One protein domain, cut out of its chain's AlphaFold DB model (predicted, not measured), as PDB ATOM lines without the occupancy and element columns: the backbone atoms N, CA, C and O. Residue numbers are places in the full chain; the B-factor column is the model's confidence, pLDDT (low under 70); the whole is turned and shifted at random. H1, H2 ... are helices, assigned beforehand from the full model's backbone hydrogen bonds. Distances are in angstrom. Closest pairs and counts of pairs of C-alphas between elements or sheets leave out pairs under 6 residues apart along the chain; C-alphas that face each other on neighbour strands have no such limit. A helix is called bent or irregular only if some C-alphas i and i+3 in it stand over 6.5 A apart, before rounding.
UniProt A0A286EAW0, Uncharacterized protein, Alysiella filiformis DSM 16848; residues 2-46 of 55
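What this domain is: This is residues 2 to 46 of the 55 residues of an uncharacterized protein of Alysiella filiformis DSM 16848 (UniProt A0A286EAW0). Two helices make a loose, open V: the long H2 folds back from the loop of residues 18 to 24, and the shorter H1 runs into that loop from the other side, leaving the helix ends far from the loop spread and free. H2 has a kink in its later part, and the gap between the two arms is not filled by any third element. The printed part has 45 residues with two named helices, H1 then H2 along the chain, and no named strand; its class is all helix. The whole is loose, with a radius of gyration of the C-alphas of 12.3 A, and spans 37 by 22 by 12 A, only just flat.

How they stand to each other: H2, residues 25 to 45, has a kink of 27 degrees near residue 37. It is irregular, but only just: C-alphas 37 and 40 are 6.53 A apart. H1, residues 2 to 17, is near H2, with 7 pairs of C-alphas within 10 A; the closest pair is 8.2 A apart. Residues 2 to 12 of H1 and residues 40 to 45 of H2 stand free. Of the O i to N i+4 pairs, 11 of 12 in H1 and 15 of 17 in H2 are within hydrogen-bond range.

Where its parts are: H2 measures 29.7 A from C-alpha 25 at (252.099, 325.687, 412.018) to C-alpha 45 at (277.991, 337.840, 403.859). H1 measures 24.1 A and begins with C-alpha 2 at (287.227, 322.318, 417.772). H1 is neither bent nor irregular, but only just: C-alphas 2 and 5 are 6.0 A apart.

The domain as a whole: The two C-alphas farthest apart are those of Lys 2 and Ser 24, at 37.3 A. The printed part has no cut, and the link from H1 to H2, 7 residues, is short. The mean pLDDT of the printed part is 72.4; residues 2 to 6 and 9 to 23 are under 70.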
ATOM      1  N   LYS A   2     288.035 321.929 418.955       55.50
ATOM      2  CA  LYS A   2     287.227 322.318 417.772       55.50
ATOM      3  C   LYS A   2     285.742 321.882 417.792       55.50
ATOM      4  O   LYS A   2     284.914 322.530 417.171       55.50
ATOM      5  N   LYS A   3     285.394 320.822 418.539       56.16
ATOM      6  CA  LYS A   3     284.014 320.298 418.648       56.16
ATOM      7  C   LYS A   3     283.122 321.077 419.627       56.16
ATOM      8  O   LYS A   3     281.918 321.126 419.427       56.16
ATOM      9  N   ALA A   4     283.702 321.708 420.652       62.81
ATOM     10  CA  ALA A   4     282.936 322.436 421.670       62.81
ATOM     11  C   ALA A   4     282.292 323.708 421.101       62.81
ATOM     12  O   ALA A   4     281.163 324.038 421.438       62.81
ATOM     13  N   TRP A   5     282.979 324.371 420.170       66.56
ATOM     14  CA  TRP A   5     282.480 325.587 419.527       66.56
ATOM     15  C   TRP A   5     281.242 325.328 418.657       66.56
ATOM     16  O   TRP A   5     280.302 326.115 418.655       66.56
ATOM     17  N   PHE A   6     281.196 324.170 417.992       69.62
ATOM     18  CA  PHE A   6     280.037 323.749 417.205       69.62
ATOM     19  C   PHE A   6     278.811 323.468 418.087       69.62
ATOM     20  O   PHE A   6     277.693 323.818 417.729       69.62
ATOM     21  N   ILE A   7     279.027 322.893 419.275       70.50
ATOM     22  CA  ILE A   7     277.957 322.633 420.249       70.50
ATOM     23  C   ILE A   7     277.410 323.949 420.821       70.50
ATOM     24  O   ILE A   7     276.199 324.095 420.941       70.50
ATOM     25  N   ILE A   8     278.275 324.928 421.106       72.38
ATOM     26  CA  ILE A   8     277.855 326.255 421.586       72.38
ATOM     27  C   ILE A   8     277.025 326.987 420.519       72.38
ATOM     28  O   ILE A   8     275.971 327.535 420.838       72.38
ATOM     29  N   MET A   9     277.439 326.926 419.248       65.06
ATOM     30  CA  MET A   9     276.662 327.464 418.121       65.06
ATOM     31  C   MET A   9     275.278 326.807 418.017       65.06
ATOM     32  O   MET A   9     274.269 327.502 417.918       65.06
ATOM     33  N   LEU A  10     275.209 325.474 418.110       67.69
ATOM     34  CA  LEU A  10     273.942 324.733 418.078       67.69
ATOM     35  C   LEU A  10     273.019 325.079 419.257       67.69
ATOM     36  O   LEU A  10     271.806 325.164 419.080       67.69
ATOM     37  N   MET A  11     273.576 325.307 420.448       61.34
ATOM     38  CA  MET A  11     272.799 325.716 421.622       61.34
ATOM     39  C   MET A  11     272.209 327.122 421.462       61.34
ATOM     40  O   MET A  11     271.053 327.328 421.829       61.34
ATOM     41  N   MET A  12     272.949 328.064 420.867       62.78
ATOM     42  CA  MET A  12     272.421 329.403 420.570       62.78
ATOM     43  C   MET A  12     271.305 329.375 419.517       62.78
ATOM     44  O   MET A  12     270.291 330.052 419.682       62.78
ATOM     45  N   LEU A  13     271.437 328.535 418.486       60.69
ATOM     46  CA  LEU A  13     270.391 328.315 417.479       60.69
ATOM     47  C   LEU A  13     269.107 327.732 418.091       60.69
ATOM     48  O   LEU A  13     268.006 328.166 417.756       60.69
ATOM     49  N   ASN A  14     269.241 326.785 419.024       59.84
ATOM     50  CA  ASN A  14     268.090 326.155 419.671       59.84
ATOM     51  C   ASN A  14     267.384 327.093 420.670       59.84
ATOM     52  O   ASN A  14     266.160 327.067 420.785       59.84
ATOM     53  N   ALA A  15     268.135 327.958 421.361       58.19
ATOM     54  CA  ALA A  15     267.563 328.973 422.246       58.19
ATOM     55  C   ALA A  15     266.750 330.026 421.469       58.19
ATOM     56  O   ALA A  15     265.671 330.418 421.912       58.19
ATOM     57  N   CYS A  16     267.212 330.423 420.278       58.03
ATOM     58  CA  CYS A  16     266.474 331.349 419.415       58.03
ATOM     59  C   CYS A  16     265.147 330.728 418.928       58.03
ATOM     60  O   CYS A  16     264.085 331.335 419.044       58.03
ATOM     61  N   ALA A  17     265.175 329.456 418.518       56.19
ATOM     62  CA  ALA A  17     263.984 328.734 418.061       56.19
ATOM     63  C   ALA A  17     262.943 328.463 419.170       56.19
ATOM     64  O   ALA A  17     261.751 328.342 418.884       56.19
ATOM     65  N   SER A  18     263.365 328.373 420.436       54.03
ATOM     66  CA  SER A  18     262.481 328.051 421.567       54.03
ATOM     67  C   SER A  18     261.660 329.239 422.093       54.03
ATOM     68  O   SER A  18     260.821 329.047 422.975       54.03
ATOM     69  N   SER A  19     261.883 330.453 421.586       56.38
ATOM     70  CA  SER A  19     261.317 331.684 422.161       56.38
ATOM     71  C   SER A  19     259.903 332.029 421.668       56.38
ATOM     72  O   SER A  19     259.282 332.940 422.205       56.38
ATOM     73  N   HIS A  20     259.350 331.291 420.694       59.47
ATOM     74  CA  HIS A  20     258.057 331.616 420.071       59.47
ATOM     75  C   HIS A  20     257.026 330.472 420.192       59.47
ATOM     76  O   HIS A  20     256.701 329.796 419.208       59.47
ATOM     77  N   PRO A  21     256.479 330.225 421.400       56.25
ATOM     78  CA  PRO A  21     255.560 329.111 421.649       56.25
ATOM     79  C   PRO A  21     254.181 329.260 420.973       56.25
ATOM     80  O   PRO A  21     253.503 328.252 420.784       56.25
ATOM     81  N   ASN A  22     253.785 330.469 420.551       63.31
ATOM     82  CA  ASN A  22     252.443 330.785 420.024       63.31
ATOM     83  C   ASN A  22     252.339 330.898 418.491       63.31
ATOM     84  O   ASN A  22     251.385 331.468 417.971       63.31
ATOM     85  N   LEU A  23     253.297 330.355 417.740       68.88
ATOM     86  CA  LEU A  23     253.232 330.390 416.277       68.88
ATOM     87  C   LEU A  23     252.311 329.311 415.715       68.88
ATOM     88  O   LEU A  23     252.419 328.131 416.075       68.88
ATOM     89  N   SER A  24     251.463 329.702 414.760       78.31
ATOM     90  CA  SER A  24     250.728 328.747 413.927       78.31
ATOM     91  C   SER A  24     251.701 327.838 413.163       78.31
ATOM     92  O   SER A  24     252.844 328.207 412.887       78.31
ATOM     93  N   THR A  25     251.260 326.639 412.772       78.75
ATOM     94  CA  THR A  25     252.099 325.687 412.018       78.75
ATOM     95  C   THR A  25     252.703 326.319 410.762       78.75
ATOM     96  O   THR A  25     253.866 326.079 410.449       78.75
ATOM     97  N   ARG A  26     251.947 327.187 410.076       74.75
ATOM     98  CA  ARG A  26     252.422 327.928 408.902       74.75
ATOM     99  C   ARG A  26     253.558 328.891 409.258       74.75
ATOM    100  O   ARG A  26     254.579 328.884 408.580       74.75
ATOM    101  N   GLN A  27     253.408 329.668 410.331       78.94
ATOM    102  CA  GLN A  27     254.444 330.595 410.798       78.94
ATOM    103  C   GLN A  27     255.708 329.856 411.248       78.94
ATOM    104  O   GLN A  27     256.804 330.292 410.920       78.94
ATOM    105  N   LYS A  28     255.584 328.691 411.901       77.38
ATOM    106  CA  LYS A  28     256.746 327.855 412.265       77.38
ATOM    107  C   LYS A  28     257.536 327.383 411.046       77.38
ATOM    108  O   LYS A  28     258.762 327.412 411.070       77.38
ATOM    109  N   VAL A  29     256.846 326.956 409.986       81.25
ATOM    110  CA  VAL A  29     257.496 326.507 408.742       81.25
ATOM    111  C   VAL A  29     258.196 327.671 408.042       81.25
ATOM    112  O   VAL A  29     259.347 327.524 407.638       81.25
ATOM    113  N   ILE A  30     257.534 328.826 407.937       82.69
ATOM    114  CA  ILE A  30     258.111 330.030 407.316       82.69
ATOM    115  C   ILE A  30     259.323 330.518 408.116       82.69
ATOM    116  O   ILE A  30     260.387 330.737 407.544       82.69
ATOM    117  N   TYR A  31     259.193 330.608 409.439       81.56
ATOM    118  CA  TYR A  31     260.281 330.981 410.335       81.56
ATOM    119  C   TYR A  31     261.467 330.016 410.211       81.56
ATOM    120  O   TYR A  31     262.594 330.449 409.991       81.56
ATOM    121  N   GLY A  32     261.217 328.703 410.264       81.75
ATOM    122  CA  GLY A  32     262.263 327.693 410.104       81.75
ATOM    123  C   GLY A  32     262.980 327.786 408.754       81.75
ATOM    124  O   GLY A  32     264.208 327.734 408.708       81.75
ATOM    125  N   ALA A  33     262.236 327.984 407.662       83.38
ATOM    126  CA  ALA A  33     262.810 328.176 406.332       83.38
ATOM    127  C   ALA A  33     263.678 329.444 406.260       83.38
ATOM    128  O   ALA A  33     264.804 329.386 405.762       83.38
ATOM    129  N   ASN A  34     263.197 330.560 406.817       85.12
ATOM    130  CA  ASN A  34     263.948 331.812 406.885       85.12
ATOM    131  C   ASN A  34     265.244 331.639 407.683       85.12
ATOM    132  O   ASN A  34     266.307 332.026 407.205       85.12
ATOM    133  N   VAL A  35     265.197 330.994 408.851       82.88
ATOM    134  CA  VAL A  35     266.401 330.734 409.654       82.88
ATOM    135  C   VAL A  35     267.411 329.901 408.862       82.88
ATOM    136  O   VAL A  35     268.585 330.259 408.816       82.88
ATOM    137  N   ILE A  36     266.981 328.833 408.186       83.88
ATOM    138  CA  ILE A  36     267.887 327.960 407.419       83.88
ATOM    139  C   ILE A  36     268.571 328.711 406.269       83.88
ATOM    140  O   ILE A  36     269.764 328.518 406.041       83.88
ATOM    141  N   VAL A  37     267.837 329.564 405.551       85.75
ATOM    142  CA  VAL A  37     268.366 330.305 404.395       85.75
ATOM    143  C   VAL A  37     269.246 331.470 404.837       85.75
ATOM    144  O   VAL A  37     270.346 331.654 404.313       85.75
ATOM    145  N   TYR A  38     268.790 332.250 405.813       84.81
ATOM    146  CA  TYR A  38     269.446 333.498 406.179       84.81
ATOM    147  C   TYR A  38     270.575 333.329 407.194       84.81
ATOM    148  O   TYR A  38     271.480 334.155 407.205       84.81
ATOM    149  N   THR A  39     270.615 332.253 407.984       83.56
ATOM    150  CA  THR A  39     271.748 331.990 408.895       83.56
ATOM    151  C   THR A  39     273.100 331.909 408.167       83.56
ATOM    152  O   THR A  39     274.020 332.636 408.550       83.56
ATOM    153  N   PRO A  40     273.278 331.084 407.112       83.38
ATOM    154  CA  PRO A  40     274.544 331.054 406.384       83.38
ATOM    155  C   PRO A  40     274.812 332.370 405.644       83.38
ATOM    156  O   PRO A  40     275.967 332.781 405.562       83.38
ATOM    157  N   LEU A  41     273.776 333.059 405.151       84.75
ATOM    158  CA  LEU A  41     273.929 334.366 404.501       84.75
ATOM    159  C   LEU A  41     274.423 335.444 405.477       84.75
ATOM    160  O   LEU A  41     275.321 336.215 405.142       84.75
ATOM    161  N   CYS A  42     273.901 335.448 406.698       83.69
ATOM    162  CA  CYS A  42     274.316 336.341 407.770       83.69
ATOM    163  C   CYS A  42     275.763 336.056 408.192       83.69
ATOM    164  O   CYS A  42     276.572 336.976 408.274       83.69
ATOM    165  N   PHE A  43     276.130 334.781 408.364       81.62
ATOM    166  CA  PHE A  43     277.487 334.408 408.773       81.62
ATOM    167  C   PHE A  43     278.547 334.675 407.693       81.62
ATOM    168  O   PHE A  43     279.657 335.095 408.013       81.62
ATOM    169  N   LEU A  44     278.230 334.414 406.421       86.75
ATOM    170  CA  LEU A  44     279.194 334.510 405.319       86.75
ATOM    171  C   LEU A  44     279.260 335.904 404.693       86.75
ATOM    172  O   LEU A  44     280.330 336.325 404.262       86.75
ATOM    173  N   TYR A  45     278.125 336.599 404.623       88.44
ATOM    174  CA  TYR A  45     277.991 337.840 403.859       88.44
ATOM    175  C   TYR A  45     277.492 339.021 404.698       88.44
ATOM    176  O   TYR A  45     277.356 340.120 404.166       88.44
ATOM    177  N   GLY A  46     277.207 338.826 405.991       84.31
ATOM    178  CA  GLY A  46     276.675 339.882 406.859       84.31
ATOM    179  C   GLY A  46     275.228 340.279 406.547       84.31
ATOM    180  O   GLY A  46     274.762 341.311 407.021       84.31
TER     181      GLY A  46